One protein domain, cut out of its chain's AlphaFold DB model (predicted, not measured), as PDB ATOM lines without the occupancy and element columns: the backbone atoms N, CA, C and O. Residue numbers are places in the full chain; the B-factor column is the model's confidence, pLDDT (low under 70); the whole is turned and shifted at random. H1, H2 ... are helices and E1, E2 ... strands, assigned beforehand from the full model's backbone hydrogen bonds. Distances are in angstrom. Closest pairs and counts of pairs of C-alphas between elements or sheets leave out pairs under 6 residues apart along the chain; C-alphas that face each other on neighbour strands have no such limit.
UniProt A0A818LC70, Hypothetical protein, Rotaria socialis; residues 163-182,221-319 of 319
ATOM      1  N   SER A 163     112.898 130.041 160.157       94.88
ATOM      2  CA  SER A 163     112.685 129.340 158.884       94.88
ATOM      3  C   SER A 163     111.625 128.246 158.990       94.88
ATOM      4  O   SER A 163     110.813 128.114 158.077       94.88
ATOM      5  N   MET A 164     111.578 127.518 160.111       94.19
ATOM      6  CA  MET A 164     110.519 126.542 160.372       94.19
ATOM      7  C   MET A 164     109.159 127.231 160.432       94.19
ATOM      8  O   MET A 164     108.254 126.827 159.720       94.19
ATOM      9  N   TYR A 165     109.033 128.325 161.186       94.25
ATOM     10  CA  TYR A 165     107.780 129.077 161.271       94.25
ATOM     11  C   TYR A 165     107.338 129.645 159.912       94.25
ATOM     12  O   TYR A 165     106.163 129.590 159.568       94.25
ATOM     13  N   ALA A 166     108.273 130.163 159.110       95.94
ATOM     14  CA  ALA A 166     107.966 130.692 157.781       95.94
ATOM     15  C   ALA A 166     107.523 129.605 156.784       95.94
ATOM     16  O   ALA A 166     106.740 129.896 155.887       95.94
ATOM     17  N   THR A 167     108.022 128.373 156.934       95.25
ATOM     18  CA  THR A 167     107.756 127.265 155.997       95.25
ATOM     19  C   THR A 167     106.571 126.405 156.432       95.25
ATOM     20  O   THR A 167     105.767 125.995 155.604       95.25
ATOM     21  N   LEU A 168     106.466 126.120 157.729       92.88
ATOM     22  CA  LEU A 168     105.485 125.208 158.323       92.88
ATOM     23  C   LEU A 168     104.291 125.950 158.942       92.88
ATOM     24  O   LEU A 168     103.299 125.326 159.301       92.88
ATOM     25  N   GLY A 169     104.385 127.273 159.104       92.44
ATOM     26  CA  GLY A 169     103.384 128.072 159.799       92.44
ATOM     27  C   GLY A 169     103.461 127.940 161.321       92.44
ATOM     28  O   GLY A 169     104.514 127.650 161.903       92.44
ATOM     29  N   LYS A 170     102.328 128.190 161.981       91.75
ATOM     30  CA  LYS A 170     102.221 128.167 163.444       91.75
ATOM     31  C   LYS A 170     102.397 126.730 163.969       91.75
ATOM     32  O   LYS A 170     101.779 125.824 163.413       91.75
ATOM     33  N   PRO A 171     103.210 126.511 165.017       92.75
ATOM     34  CA  PRO A 171     103.259 125.222 165.698       92.75
ATOM     35  C   PRO A 171     101.899 124.920 166.329       92.75
ATOM     36  O   PRO A 171     101.195 125.836 166.752       92.75
ATOM     37  N   PHE A 172     101.552 123.639 166.391       90.12
ATOM     38  CA  PHE A 172     100.289 123.177 166.960       90.12
ATOM     39  C   PHE A 172     100.349 123.154 168.489       90.12
ATOM     40  O   PHE A 172      99.423 123.614 169.151       90.12
ATOM     41  N   ILE A 173     101.466 122.673 169.047       87.81
ATOM     42  CA  ILE A 173     101.667 122.554 170.496       87.81
ATOM     43  C   ILE A 173     102.987 123.194 170.901       87.81
ATOM     44  O   ILE A 173     104.026 122.993 170.266       87.81
ATOM     45  N   PHE A 174     102.931 123.938 172.001       90.69
ATOM     46  CA  PHE A 174     104.090 124.281 172.807       90.69
ATOM     47  C   PHE A 174     104.057 123.437 174.079       90.69
ATOM     48  O   PHE A 174     103.045 123.416 174.776       90.69
ATOM     49  N   LEU A 175     105.159 122.758 174.380       87.06
ATOM     50  CA  LEU A 175     105.287 121.913 175.563       87.06
ATOM     51  C   LEU A 175     106.610 122.218 176.262       87.06
ATOM     52  O   LEU A 175     107.669 122.216 175.630       87.06
ATOM     53  N   SER A 176     106.545 122.441 177.571       86.06
ATOM     54  CA  SER A 176     107.721 122.546 178.430       86.06
ATOM     55  C   SER A 176     107.847 121.283 179.276       86.06
ATOM     56  O   SER A 176     106.886 120.897 179.934       86.06
ATOM     57  N   ILE A 177     109.017 120.648 179.272       81.50
ATOM     58  CA  ILE A 177     109.299 119.441 180.058       81.50
ATOM     59  C   ILE A 177     110.360 119.784 181.097       81.50
ATOM     60  O   ILE A 177     111.452 120.241 180.746       81.50
ATOM     61  N   ASN A 178     110.042 119.537 182.366       79.06
ATOM     62  CA  ASN A 178     110.999 119.574 183.461       79.06
ATOM     63  C   ASN A 178     111.360 118.137 183.864       79.06
ATOM     64  O   ASN A 178     110.479 117.296 184.003       79.06
ATOM     65  N   LEU A 179     112.652 117.859 184.042       75.75
ATOM     66  CA  LEU A 179     113.151 116.555 184.492       75.75
ATOM     67  C   LEU A 179     113.346 116.485 186.016       75.75
ATOM     68  O   LEU A 179     113.870 115.491 186.512       75.75
ATOM     69  N   GLN A 180     112.961 117.531 186.751       72.06
ATOM     70  CA  GLN A 180     113.202 117.645 188.190       72.06
ATOM     71  C   GLN A 180     112.553 116.524 189.009       72.06
ATOM     72  O   GLN A 180     113.211 115.940 189.869       72.06
ATOM     73  N   ASP A 181     111.324 116.152 188.660       66.50
ATOM     74  CA  ASP A 181     110.526 115.161 189.391       66.50
ATOM     75  C   ASP A 181     110.629 113.739 188.801       66.50
ATOM     76  O   ASP A 181     109.810 112.866 189.085       66.50
ATOM     77  N   ASP A 182     111.632 113.474 187.955       75.06
ATOM     78  CA  ASP A 182     111.833 112.154 187.354       75.06
ATOM     79  C   ASP A 182     112.426 111.171 188.386       75.06
ATOM     80  O   ASP A 182     113.607 111.197 188.743       75.06
ATOM     81  N   ALA A 221     127.105 115.019 188.098       83.31
ATOM     82  CA  ALA A 221     126.697 115.902 186.999       83.31
ATOM     83  C   ALA A 221     126.870 115.269 185.604       83.31
ATOM     84  O   ALA A 221     126.018 115.420 184.727       83.31
ATOM     85  N   ALA A 222     127.941 114.497 185.394       83.81
ATOM     86  CA  ALA A 222     128.167 113.784 184.136       83.81
ATOM     87  C   ALA A 222     127.128 112.673 183.883       83.81
ATOM     88  O   ALA A 222     126.686 112.480 182.746       83.81
ATOM     89  N   LEU A 223     126.730 111.945 184.932       84.44
ATOM     90  CA  LEU A 223     125.686 110.926 184.855       84.44
ATOM     91  C   LEU A 223     124.321 111.580 184.631       84.44
ATOM     92  O   LEU A 223     123.623 111.182 183.700       84.44
ATOM     93  N   ALA A 224     124.004 112.629 185.394       84.88
ATOM     94  CA  ALA A 224     122.797 113.432 185.229       84.88
ATOM     95  C   ALA A 224     122.650 113.918 183.777       84.88
ATOM     96  O   ALA A 224     121.673 113.595 183.103       84.88
ATOM     97  N   ALA A 225     123.680 114.566 183.220       84.56
ATOM     98  CA  ALA A 225     123.667 115.038 181.836       84.56
ATOM     99  C   ALA A 225     123.456 113.903 180.811       84.56
ATOM    100  O   ALA A 225     122.762 114.082 179.804       84.56
ATOM    101  N   ARG A 226     124.036 112.716 181.046       85.94
ATOM    102  CA  ARG A 226     123.822 111.533 180.193       85.94
ATOM    103  C   ARG A 226     122.388 111.023 180.270       85.94
ATOM    104  O   ARG A 226     121.845 110.636 179.237       85.94
ATOM    105  N   MET A 227     121.811 110.985 181.465       85.38
ATOM    106  CA  MET A 227     120.436 110.552 181.673       85.38
ATOM    107  C   MET A 227     119.457 111.512 181.013       85.38
ATOM    108  O   MET A 227     118.652 111.069 180.199       85.38
ATOM    109  N   CYS A 228     119.608 112.819 181.226       85.50
ATOM    110  CA  CYS A 228     118.775 113.810 180.552       85.50
ATOM    111  C   CYS A 228     118.889 113.695 179.030       85.50
ATOM    112  O   CYS A 228     117.888 113.742 178.325       85.50
ATOM    113  N   LYS A 229     120.097 113.455 178.498       87.00
ATOM    114  CA  LYS A 229     120.274 113.208 177.062       87.00
ATOM    115  C   LYS A 229     119.509 111.971 176.577       87.00
ATOM    116  O   LYS A 229     118.960 112.007 175.480       87.00
ATOM    117  N   ARG A 230     119.494 110.882 177.353       88.50
ATOM    118  CA  ARG A 230     118.711 109.677 177.028       88.50
ATOM    119  C   ARG A 230     117.213 109.960 177.067       88.50
ATOM    120  O   ARG A 230     116.525 109.554 176.143       88.50
ATOM    121  N   ARG A 231     116.735 110.697 178.074       86.44
ATOM    122  CA  ARG A 231     115.332 111.128 178.171       86.44
ATOM    123  C   ARG A 231     114.903 111.975 176.985       86.44
ATOM    124  O   ARG A 231     113.868 111.704 176.401       86.44
ATOM    125  N   ILE A 232     115.731 112.937 176.585       86.62
ATOM    126  CA  ILE A 232     115.469 113.769 175.405       86.62
ATOM    127  C   ILE A 232     115.389 112.903 174.146       86.62
ATOM    128  O   ILE A 232     114.449 113.061 173.380       86.62
ATOM    129  N   ALA A 233     116.319 111.964 173.949       89.75
ATOM    130  CA  ALA A 233     116.277 111.061 172.798       89.75
ATOM    131  C   ALA A 233     115.024 110.167 172.804       89.75
ATOM    132  O   ALA A 233     114.364 110.039 171.780       89.75
ATOM    133  N   GLY A 234     114.657 109.613 173.964       88.69
ATOM    134  CA  GLY A 234     113.428 108.835 174.117       88.69
ATOM    135  C   GLY A 234     112.172 109.670 173.859       88.69
ATOM    136  O   GLY A 234     111.258 109.200 173.197       88.69
ATOM    137  N   PHE A 235     112.148 110.932 174.296       86.31
ATOM    138  CA  PHE A 235     111.065 111.862 173.976       86.31
ATOM    139  C   PHE A 235     110.987 112.151 172.470       86.31
ATOM    140  O   PHE A 235     109.901 112.135 171.903       86.31
ATOM    141  N   GLU A 236     112.125 112.368 171.805       86.19
ATOM    142  CA  GLU A 236     112.174 112.545 170.350       86.19
ATOM    143  C   GLU A 236     111.674 111.311 169.588       86.19
ATOM    144  O   GLU A 236     111.050 111.462 168.540       86.19
ATOM    145  N   GLU A 237     111.966 110.103 170.073       88.12
ATOM    146  CA  GLU A 237     111.443 108.850 169.514       88.12
ATOM    147  C   GLU A 237     109.938 108.715 169.774       88.12
ATOM    148  O   GLU A 237     109.187 108.421 168.849       88.12
ATOM    149  N   PHE A 238     109.493 109.026 170.992       86.81
ATOM    150  CA  PHE A 238     108.093 108.983 171.405       86.81
ATOM    151  C   PHE A 238     107.197 109.887 170.552       86.81
ATOM    152  O   PHE A 238     106.178 109.427 170.055       86.81
ATOM    153  N   ILE A 239     107.578 111.149 170.325       83.81
ATOM    154  CA  ILE A 239     106.760 112.076 169.516       83.81
ATOM    155  C   ILE A 239     106.761 111.732 168.020       83.81
ATOM    156  O   ILE A 239     105.888 112.187 167.287       83.81
ATOM    157  N   LYS A 240     107.749 110.964 167.544       79.81
ATOM    158  CA  LYS A 240     107.801 110.490 166.150       79.81
ATOM    159  C   LYS A 240     106.967 109.233 165.932       79.81
ATOM    160  O   LYS A 240     106.645 108.925 164.784       79.81
ATOM    161  N   ASP A 241     106.662 108.493 166.994       82.56
ATOM    162  CA  ASP A 241     105.825 107.306 166.909       82.56
ATOM    163  C   ASP A 241     104.375 107.704 166.601       82.56
ATOM    164  O   ASP A 241     103.786 108.564 167.248       82.56
ATOM    165  N   LYS A 242     103.777 107.057 165.598       71.25
ATOM    166  CA  LYS A 242     102.397 107.314 165.165       71.25
ATOM    167  C   LYS A 242     101.353 106.754 166.130       71.25
ATOM    168  O   LYS A 242     100.182 107.092 165.994       71.25
ATOM    169  N   GLN A 243     101.749 105.873 167.048       73.12
ATOM    170  CA  GLN A 243     100.850 105.240 168.019       73.12
ATOM    171  C   GLN A 243     100.976 105.835 169.424       73.12
ATOM    172  O   GLN A 243     100.448 105.271 170.384       73.12
ATOM    173  N   HIS A 244     101.688 106.952 169.579       70.62
ATOM    174  CA  HIS A 244     101.957 107.479 170.903       70.62
ATOM    175  C   HIS A 244     100.674 108.052 171.561       70.62
ATOM    176  O   HIS A 244      99.887 108.738 170.907       70.62
ATOM    177  N   PRO A 245     100.447 107.806 172.868       71.50
ATOM    178  CA  PRO A 245      99.187 108.119 173.554       71.50
ATOM    179  C   PRO A 245      98.936 109.617 173.787       71.50
ATOM    180  O   PRO A 245      97.834 109.996 174.163       71.50
ATOM    181  N   PHE A 246      99.945 110.474 173.602       73.25
ATOM    182  CA  PHE A 246      99.847 111.900 173.939       73.25
ATOM    183  C   PHE A 246      99.255 112.746 172.801       73.25
ATOM    184  O   PHE A 246      98.534 113.694 173.071       73.25
ATOM    185  N   LEU A 247      99.487 112.395 171.533       73.50
ATOM    186  CA  LEU A 247      98.851 113.047 170.384       73.50
ATOM    187  C   LEU A 247      98.066 112.011 169.593       73.50
ATOM    188  O   LEU A 247      98.272 111.827 168.397       73.50
ATOM    189  N   ILE A 248      97.164 111.318 170.292       68.50
ATOM    190  CA  ILE A 248      96.239 110.364 169.681       68.50
ATOM    191  C   ILE A 248      95.591 111.031 168.457       68.50
ATOM    192  O   ILE A 248      94.968 112.085 168.564       68.50
ATOM    193  N   ASN A 249      95.780 110.406 167.290       75.38
ATOM    194  CA  ASN A 249      95.335 110.847 165.958       75.38
ATOM    195  C   ASN A 249      96.170 111.922 165.242       75.38
ATOM    196  O   ASN A 249      95.838 112.259 164.104       75.38
ATOM    197  N   TYR A 250      97.262 112.418 165.822       82.50
ATOM    198  CA  TYR A 250      98.147 113.379 165.164       82.50
ATOM    199  C   TYR A 250      99.559 112.824 164.988       82.50
ATOM    200  O   TYR A 250     100.183 112.306 165.908       82.50
ATOM    201  N   VAL A 251     100.096 112.989 163.782       84.38
ATOM    202  CA  VAL A 251     101.494 112.674 163.467       84.38
ATOM    203  C   VAL A 251     102.319 113.947 163.617       84.38
ATOM    204  O   VAL A 251     101.900 114.984 163.107       84.38
ATOM    205  N   VAL A 252     103.492 113.878 164.260       88.38
ATOM    206  CA  VAL A 252     104.423 115.015 164.420       88.38
ATOM    207  C   VAL A 252     105.589 114.911 163.426       88.38
ATOM    208  O   VAL A 252     106.642 114.358 163.751       88.38
ATOM    209  N   PRO A 253     105.463 115.439 162.196       86.06
ATOM    210  CA  PRO A 253     106.537 115.386 161.206       86.06
ATOM    211  C   PRO A 253     107.711 116.306 161.552       86.06
ATOM    212  O   PRO A 253     108.838 116.052 161.128       86.06
ATOM    213  N   ASN A 254     107.463 117.396 162.288       90.69
ATOM    214  CA  ASN A 254     108.473 118.407 162.582       90.69
ATOM    215  C   ASN A 254     108.358 118.899 164.022       90.69
ATOM    216  O   ASN A 254     107.266 119.148 164.529       90.69
ATOM    217  N   TYR A 255     109.507 119.110 164.658       91.94
ATOM    218  CA  TYR A 255     109.587 119.634 166.013       91.94
ATOM    219  C   TYR A 255     110.854 120.473 166.202       91.94
ATOM    220  O   TYR A 255     111.849 120.312 165.492       91.94
ATOM    221  N   PHE A 256     110.821 121.376 167.175       92.25
ATOM    222  CA  PHE A 256     111.967 122.174 167.594       92.25
ATOM    223  C   PHE A 256     112.126 122.073 169.108       92.25
ATOM    224  O   PHE A 256     111.175 122.354 169.833       92.25
ATOM    225  N   LEU A 257     113.323 121.714 169.582       90.31
ATOM    226  CA  LEU A 257     113.653 121.650 171.007       90.31
ATOM    227  C   LEU A 257     114.707 122.699 171.356       90.31
ATOM    228  O   LEU A 257     115.769 122.772 170.730       90.31
ATOM    229  N   LYS A 258     114.444 123.467 172.408       87.00
ATOM    230  CA  LYS A 258     115.420 124.314 173.087       87.00
ATOM    231  C   LYS A 258     115.633 123.765 174.488       87.00
ATOM    232  O   LYS A 258     114.682 123.597 175.238       87.00
ATOM    233  N   ILE A 259     116.889 123.504 174.829       84.19
ATOM    234  CA  ILE A 259     117.277 123.036 176.156       84.19
ATOM    235  C   ILE A 259     117.875 124.214 176.916       84.19
ATOM    236  O   ILE A 259     118.824 124.842 176.437       84.19
ATOM    237  N   GLU A 260     117.329 124.488 178.090       79.06
ATOM    238  CA  GLU A 260     117.802 125.499 179.027       79.06
ATOM    239  C   GLU A 260     118.180 124.830 180.343       79.06
ATOM    240  O   GLU A 260     117.556 123.860 180.750       79.06
ATOM    241  N   PHE A 261     119.211 125.332 181.009       73.38
ATOM    242  CA  PHE A 261     119.534 124.907 182.368       73.38
ATOM    243  C   PHE A 261     119.042 126.006 183.300       73.38
ATOM    244  O   PHE A 261     119.536 127.134 183.242       73.38
ATOM    245  N   GLN A 262     118.019 125.695 184.093       66.00
ATOM    246  CA  GLN A 262     117.511 126.596 185.126       66.00
ATOM    247  C   GLN A 262     118.395 126.504 186.379       66.00
ATOM    248  O   GLN A 262     119.379 125.759 186.410       66.00
ATOM    249  N   ARG A 263     118.081 127.295 187.414       59.06
ATOM    250  CA  ARG A 263     118.856 127.321 188.669       59.06
ATOM    251  C   ARG A 263     118.945 125.947 189.342       59.06
ATOM    252  O   ARG A 263     119.912 125.705 190.054       59.06
ATOM    253  N   ASP A 264     118.014 125.050 189.033       59.47
ATOM    254  CA  ASP A 264     117.893 123.730 189.649       59.47
ATOM    255  C   ASP A 264     118.778 122.646 188.998       59.47
ATOM    256  O   ASP A 264     118.686 121.462 189.311       59.47
ATOM    257  N   GLY A 265     119.661 123.034 188.071       66.12
ATOM    258  CA  GLY A 265     120.734 122.177 187.553       66.12
ATOM    259  C   GLY A 265     120.315 121.142 186.505       66.12
ATOM    260  O   GLY A 265     121.189 120.608 185.814       66.12
ATOM    261  N   LEU A 266     119.016 120.893 186.315       73.81
ATOM    262  CA  LEU A 266     118.517 120.019 185.255       73.81
ATOM    263  C   LEU A 266     118.070 120.761 183.988       73.81
ATOM    264  O   LEU A 266     117.675 121.928 184.036       73.81
ATOM    265  N   PRO A 267     118.127 120.075 182.830       77.44
ATOM    266  CA  PRO A 267     117.538 120.544 181.587       77.44
ATOM    267  C   PRO A 267     116.033 120.795 181.710       77.44
ATOM    268  O   PRO A 267     115.254 119.868 181.916       77.44
ATOM    269  N   HIS A 268     115.640 122.037 181.473       82.44
ATOM    270  CA  HIS A 268     114.288 122.432 181.126       82.44
ATOM    271  C   HIS A 268     114.176 122.489 179.600       82.44
ATOM    272  O   HIS A 268     114.960 123.163 178.920       82.44
ATOM    273  N   ILE A 269     113.240 121.736 179.034       85.25
ATOM    274  CA  ILE A 269     113.099 121.590 177.586       85.25
ATOM    275  C   ILE A 269     111.883 122.392 177.150       85.25
ATOM    276  O   ILE A 269     110.771 122.061 177.533       85.25
ATOM    277  N   HIS A 270     112.079 123.389 176.296       88.38
ATOM    278  CA  HIS A 270     110.998 124.044 175.569       88.38
ATOM    279  C   HIS A 270     110.867 123.417 174.187       88.38
ATOM    280  O   HIS A 270     111.832 123.393 173.417       88.38
ATOM    281  N   SER A 271     109.678 122.934 173.857       90.25
ATOM    282  CA  SER A 271     109.402 122.240 172.606       90.25
ATOM    283  C   SER A 271     108.263 122.890 171.831       90.25
ATOM    284  O   SER A 271     107.293 123.378 172.405       90.25
ATOM    285  N   LEU A 272     108.410 122.910 170.508       92.69
ATOM    286  CA  LEU A 272     107.377 123.303 169.554       92.69
ATOM    287  C   LEU A 272     107.143 122.135 168.607       92.69
ATOM    288  O   LEU A 272     108.101 121.653 168.000       92.69
ATOM    289  N   LEU A 273     105.895 121.691 168.487       91.12
ATOM    290  CA  LEU A 273     105.499 120.536 167.684       91.12
ATOM    291  C   LEU A 273     104.560 120.986 166.558       91.12
ATOM    292  O   LEU A 273     103.593 121.710 166.802       91.12
ATOM    293  N   TRP A 274     104.833 120.552 165.329       92.12
ATOM    294  CA  TRP A 274     103.942 120.714 164.179       92.12
ATOM    295  C   TRP A 274     103.339 119.361 163.842       92.12
ATOM    296  O   TRP A 274     104.086 118.393 163.710       92.12
ATOM    297  N   VAL A 275     102.019 119.317 163.679       89.69
ATOM    298  CA  VAL A 275     101.281 118.094 163.346       89.69
ATOM    299  C   VAL A 275     100.841 118.080 161.883       89.69
ATOM    300  O   VAL A 275     100.706 119.135 161.261       89.69
ATOM    301  N   GLU A 276     100.616 116.892 161.327       88.81
ATOM    302  CA  GLU A 276      99.949 116.737 160.029       88.81
ATOM    303  C   GLU A 276      98.461 117.087 160.138       88.81
ATOM    304  O   GLU A 276      97.791 116.677 161.081       88.81
ATOM    305  N   ASN A 277      97.947 117.820 159.143       88.50
ATOM    306  CA  ASN A 277      96.538 118.217 159.037       88.50
ATOM    307  C   ASN A 277      95.960 118.813 160.340       88.50
ATOM    308  O   ASN A 277      94.953 118.309 160.842       88.50
ATOM    309  N   PRO A 278      96.574 119.873 160.904       89.88
ATOM    310  CA  PRO A 278      96.059 120.476 162.124       89.88
ATOM    311  C   PRO A 278      94.641 121.024 161.889       89.88
ATOM    312  O   PRO A 278      94.379 121.597 160.823       89.88
ATOM    313  N   PRO A 279      93.728 120.901 162.867       90.38
ATOM    314  CA  PRO A 279      92.421 121.545 162.799       90.38
ATOM    315  C   PRO A 279      92.568 123.062 162.608       90.38
ATOM    316  O   PRO A 279      93.490 123.701 163.122       90.38
ATOM    317  N   SER A 280      91.655 123.652 161.834       89.44
ATOM    318  CA  SER A 280      91.727 125.075 161.498       89.44
ATOM    319  C   SER A 280      91.305 125.957 162.673       89.44
ATOM    320  O   SER A 280      90.169 125.889 163.143       89.44
ATOM    321  N   TYR A 281      92.192 126.871 163.073       86.81
ATOM    322  CA  TYR A 281      91.908 127.911 164.068       86.81
ATOM    323  C   TYR A 281      90.904 128.968 163.588       86.81
ATOM    324  O   TYR A 281      90.414 129.752 164.398       86.81
ATOM    325  N   GLU A 282      90.605 129.037 162.291       89.50
ATOM    326  CA  GLU A 282      89.686 130.041 161.735       89.50
ATOM    327  C   GLU A 282      88.243 129.522 161.639       89.50
ATOM    328  O   GLU A 282      87.301 130.310 161.684       89.50
ATOM    329  N   SER A 283      88.058 128.200 161.553       94.44
ATOM    330  CA  SER A 283      86.735 127.561 161.521       94.44
ATOM    331  C   SER A 283      86.180 127.314 162.921       94.44
ATOM    332  O   SER A 283      86.941 127.018 163.843       94.44
ATOM    333  N   ILE A 284      84.856 127.350 163.063       94.12
ATOM    334  CA  ILE A 284      84.173 127.028 164.323       94.12
ATOM    335  C   ILE A 284      84.406 125.553 164.684       94.12
ATOM    336  O   ILE A 284      84.756 125.245 165.819       94.12
ATOM    337  N   GLU A 285      84.307 124.658 163.704       94.12
ATOM    338  CA  GLU A 285      84.480 123.214 163.875       94.12
ATOM    339  C   GLU A 285      85.915 122.869 164.289       94.12
ATOM    340  O   GLU A 285      86.130 122.120 165.239       94.12
ATOM    341  N   GLY A 286      86.913 123.458 163.623       91.81
ATOM    342  CA  GLY A 286      88.318 123.250 163.971       91.81
ATOM    343  C   GLY A 286      88.664 123.771 165.368       91.81
ATOM    344  O   GLY A 286      89.387 123.098 166.099       91.81
ATOM    345  N   ARG A 287      88.099 124.912 165.786       92.75
ATOM    346  CA  ARG A 287      88.241 125.403 167.167       92.75
ATOM    347  C   ARG A 287      87.660 124.423 168.178       92.75
ATOM    348  O   ARG A 287      88.308 124.188 169.190       92.75
ATOM    349  N   GLN A 288      86.496 123.841 167.895       93.56
ATOM    350  CA  GLN A 288      85.889 122.856 168.789       93.56
ATOM    351  C   GLN A 288      86.777 121.614 168.937       93.56
ATOM    352  O   GLN A 288      87.069 121.223 170.056       93.56
ATOM    353  N   ILE A 289      87.318 121.080 167.833       90.62
ATOM    354  CA  ILE A 289      88.253 119.938 167.869       90.62
ATOM    355  C   ILE A 289      89.491 120.248 168.727       90.62
ATOM    356  O   ILE A 289      89.986 119.380 169.442       90.62
ATOM    357  N   ILE A 290      90.011 121.478 168.653       88.75
ATOM    358  CA  ILE A 290      91.159 121.905 169.466       88.75
ATOM    359  C   ILE A 290      90.788 121.967 170.947       88.75
ATOM    360  O   ILE A 290      91.589 121.541 171.772       88.75
ATOM    361  N   ILE A 291      89.608 122.494 171.281       89.25
ATOM    362  CA  ILE A 291      89.116 122.562 172.662       89.25
ATOM    363  C   ILE A 291      88.950 121.149 173.223       89.25
ATOM    364  O   ILE A 291      89.557 120.843 174.240       89.25
ATOM    365  N   ASP A 292      88.260 120.263 172.502       88.94
ATOM    366  CA  ASP A 292      88.045 118.873 172.922       88.94
ATOM    367  C   ASP A 292      89.383 118.133 173.133       88.94
ATOM    368  O   ASP A 292      89.561 117.366 174.082       88.94
ATOM    369  N   PHE A 293      90.362 118.393 172.260       86.50
ATOM    370  CA  PHE A 293      91.720 117.879 172.414       86.50
ATOM    371  C   PHE A 293      92.406 118.438 173.671       86.50
ATOM    372  O   PHE A 293      92.993 117.674 174.431       86.50
ATOM    373  N   VAL A 294      92.339 119.750 173.906       86.56
ATOM    374  CA  VAL A 294      92.936 120.401 175.084       86.56
ATOM    375  C   VAL A 294      92.321 119.869 176.377       86.56
ATOM    376  O   VAL A 294      93.070 119.510 177.285       86.56
ATOM    377  N   ASP A 295      90.998 119.730 176.426       87.12
ATOM    378  CA  ASP A 295      90.246 119.242 177.588       87.12
ATOM    379  C   ASP A 295      90.571 117.775 177.927       87.12
ATOM    380  O   ASP A 295      90.345 117.323 179.048       87.12
ATOM    381  N   THR A 296      91.171 117.027 176.992       83.88
ATOM    382  CA  THR A 296      91.666 115.664 177.248       83.88
ATOM    383  C   THR A 296      92.919 115.649 178.140       83.88
ATOM    384  O   THR A 296      93.169 114.660 178.826       83.88
ATOM    385  N   PHE A 297      93.724 116.721 178.142       78.38
ATOM    386  CA  PHE A 297      95.033 116.753 178.819       78.38
ATOM    387  C   PHE A 297      95.184 117.867 179.854       78.38
ATOM    388  O   PHE A 297      96.038 117.769 180.737       78.38
ATOM    389  N   LEU A 298      94.415 118.947 179.730       81.50
ATOM    390  CA  LEU A 298      94.495 120.114 180.595       81.50
ATOM    391  C   LEU A 298      93.173 120.288 181.330       81.50
ATOM    392  O   LEU A 298      92.129 120.480 180.721       81.50
ATOM    393  N   THR A 299      93.244 120.279 182.656       81.56
ATOM    394  CA  THR A 299      92.120 120.625 183.521       81.56
ATOM    395  C   THR A 299      92.576 121.614 184.582       81.56
ATOM    396  O   THR A 299      93.718 121.581 185.047       81.56
ATOM    397  N   THR A 300      91.681 122.526 184.952       80.94
ATOM    398  CA  THR A 300      91.847 123.399 186.121       80.94
ATOM    399  C   THR A 300      91.138 122.846 187.353       80.94
ATOM    400  O   THR A 300      91.200 123.455 188.421       80.94
ATOM    401  N   GLU A 301      90.429 121.727 187.211       84.25
ATOM    402  CA  GLU A 301      89.749 121.068 188.314       84.25
ATOM    403  C   GLU A 301      90.763 120.296 189.154       84.25
ATOM    404  O   GLU A 301      91.662 119.627 188.641       84.25
ATOM    405  N   LEU A 302      90.622 120.403 190.475       85.31
ATOM    406  CA  LEU A 302      91.352 119.519 191.373       85.31
ATOM    407  C   LEU A 302      90.827 118.093 191.159       85.31
ATOM    408  O   LEU A 302      89.608 117.910 191.209       85.31
ATOM    409  N   PRO A 303      91.714 117.101 190.960       88.12
ATOM    410  CA  PRO A 303      91.313 115.704 190.863       88.12
ATOM    411  C   PRO A 303      90.454 115.305 192.065       88.12
ATOM    412  O   PRO A 303      90.658 115.801 193.173       88.12
ATOM    413  N   ASP A 304      89.485 114.420 191.876       89.00
ATOM    414  CA  ASP A 304      88.673 113.965 192.999       89.00
ATOM    415  C   ASP A 304      89.538 113.132 193.958       89.00
ATOM    416  O   ASP A 304      90.236 112.202 193.552       89.00
ATOM    417  N   ARG A 305      89.497 113.481 195.248       89.62
ATOM    418  CA  ARG A 305      90.316 112.849 196.286       89.62
ATOM    419  C   ARG A 305      90.001 111.362 196.467       89.62
ATOM    420  O   ARG A 305      90.892 110.619 196.872       89.62
ATOM    421  N   ASP A 306      88.764 110.952 196.226       92.56
ATOM    422  CA  ASP A 306      88.299 109.583 196.432       92.56
ATOM    423  C   ASP A 306      88.426 108.742 195.150       92.56
ATOM    424  O   ASP A 306      88.615 107.528 195.237       92.56
ATOM    425  N   VAL A 307      88.369 109.370 193.966       90.56
ATOM    426  CA  VAL A 307      88.515 108.684 192.665       90.56
ATOM    427  C   VAL A 307      89.978 108.558 192.232       90.56
ATOM    428  O   VAL A 307      90.380 107.488 191.777       90.56
ATOM    429  N   ASP A 308      90.777 109.618 192.386       86.94
ATOM    430  CA  ASP A 308      92.210 109.634 192.060       86.94
ATOM    431  C   ASP A 308      93.018 110.333 193.175       86.94
ATOM    432  O   ASP A 308      93.473 111.480 193.038       86.94
ATOM    433  N   PRO A 309      93.192 109.656 194.329       87.75
ATOM    434  CA  PRO A 309      93.890 110.219 195.482       87.75
ATOM    435  C   PRO A 309      95.353 110.567 195.190       87.75
ATOM    436  O   PRO A 309      95.906 111.448 195.856       87.75
ATOM    437  N   ASP A 310      95.994 109.879 194.246       81.56
ATOM    438  CA  ASP A 310      97.412 110.061 193.946       81.56
ATOM    439  C   ASP A 310      97.628 111.293 193.069       81.56
ATOM    440  O   ASP A 310      98.445 112.150 193.424       81.56
ATOM    441  N   LEU A 311      96.828 111.469 192.008       82.44
ATOM    442  CA  LEU A 311      96.850 112.701 191.220       82.44
ATOM    443  C   LEU A 311      96.423 113.903 192.070       82.44
ATOM    444  O   LEU A 311      97.051 114.960 191.983       82.44
ATOM    445  N   TYR A 312      95.427 113.746 192.952       86.62
ATOM    446  CA  TYR A 312      95.021 114.804 193.883       86.62
ATOM    447  C   TYR A 312      96.179 115.266 194.772       86.62
ATOM    448  O   TYR A 312      96.435 116.468 194.879       86.62
ATOM    449  N   LYS A 313      96.901 114.327 195.403       83.25
ATOM    450  CA  LYS A 313      98.077 114.642 196.232       83.25
ATOM    451  C   LYS A 313      99.160 115.340 195.419       83.25
ATOM    452  O   LYS A 313      99.737 116.309 195.907       83.25
ATOM    453  N   LEU A 314      99.425 114.866 194.202       79.44
ATOM    454  CA  LEU A 314     100.460 115.417 193.334       79.44
ATOM    455  C   LEU A 314     100.127 116.858 192.923       79.44
ATOM    456  O   LEU A 314     100.936 117.757 193.135       79.44
ATOM    457  N   VAL A 315      98.904 117.115 192.451       82.44
ATOM    458  CA  VAL A 315      98.446 118.477 192.119       82.44
ATOM    459  C   VAL A 315      98.518 119.389 193.346       82.44
ATOM    460  O   VAL A 315      99.031 120.498 193.246       82.44
ATOM    461  N   ARG A 316      98.093 118.916 194.527       81.19
ATOM    462  CA  ARG A 316      98.174 119.690 195.779       81.19
ATOM    463  C   ARG A 316      99.596 119.986 196.250       81.19
ATOM    464  O   ARG A 316      99.787 120.996 196.918       81.19
ATOM    465  N   LYS A 317     100.559 119.106 195.966       76.69
ATOM    466  CA  LYS A 317     101.975 119.278 196.324       76.69
ATOM    467  C   LYS A 317     102.643 120.374 195.487       76.69
ATOM    468  O   LYS A 317     103.538 121.043 195.994       76.69
ATOM    469  N   HIS A 318     102.215 120.542 194.233       69.50
ATOM    470  CA  HIS A 318     102.862 121.418 193.249       69.50
ATOM    471  C   HIS A 318     102.051 122.682 192.867       69.50
ATOM    472  O   HIS A 318     102.543 123.473 192.060       69.50
ATOM    473  N   GLN A 319     100.845 122.883 193.423       62.66
ATOM    474  CA  GLN A 319     100.063 124.136 193.350       62.66
ATOM    475  C   GLN A 319     100.528 125.168 194.381       62.66
ATOM    476  O   GLN A 319     100.624 126.357 194.006       62.66
TER     477      GLN A 319
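AT A GLANCE: This is residues 163 to 182 and 221 to 319 of the 319 residues of the protein "Hypothetical protein" of Rotaria socialis (UniProt A0A818LC70). A small three-stranded antiparallel sheet has one long helix, H2, over one face, running along its strands, while the last part of the chain, with H3 and H4, reaches away past the E1 edge as a loose arm. H1 only grazes the sheet. The printed part has 119 residues, with four named helices and three named strands in the order H1 E1 H2 E2 E3 H3 H4; the sheet's order is E1 - E3 - E2 and the class is mixed, helices and strands. The whole is loose, with a radius of gyration of the C-alphas of 16.8 A and spans of 45 by 43 by 27 A.

IN THESE COORDINATES: E1 is residues 173 to 178, 16.2 A; E3 is 267 to 274, 22.1 A; E2 is 254 to 261, 23.6 A. H2, residues 221 to 240, is 28.7 A long, from C-alpha 221 at (126.697, 115.902, 186.999). H1 is residues 163 to 168, 8.3 A, from C-alpha 163 at (112.685, 129.340, 158.884). H3 is 284 to 295, 16.5 A; H4 is 309 to 318, 14.5 A, ending at C-alpha 318 at (102.862, 121.418, 193.249).

HOW THE PARTS SIT: Inner strand E3 has N 271 and O 175 of E1 at 2.8 A, and its O 270 and N 258 of E2 at 2.8 A; E2 and E3 form a hairpin. H2 and the sheet make two layers, a helix on one face of a sheet: its height over the sheet is 10.0 A, over E3 and E2, at 13 degrees to E3 on the local plane. The closest C-alphas of H2 and E3 are Cys 228 and Pro 267, 6.9 A. H3 and H4 are not on the sheet and are apart. In H1, H2, H3 and H4 every O i to N i+4 pair is within hydrogen-bond range.

THE WHOLE: The farthest C-alphas, Ala 222 and Ile 284, are 50.0 A apart. Residues 183 to 220 are not printed; C-alphas 182 and 221 are 15.3 A apart across the cut. The links H2 to E2 and H3 to H4 are long. pLDDT is under 70 at residues 181, 248, 262 to 265 and 318 to 319.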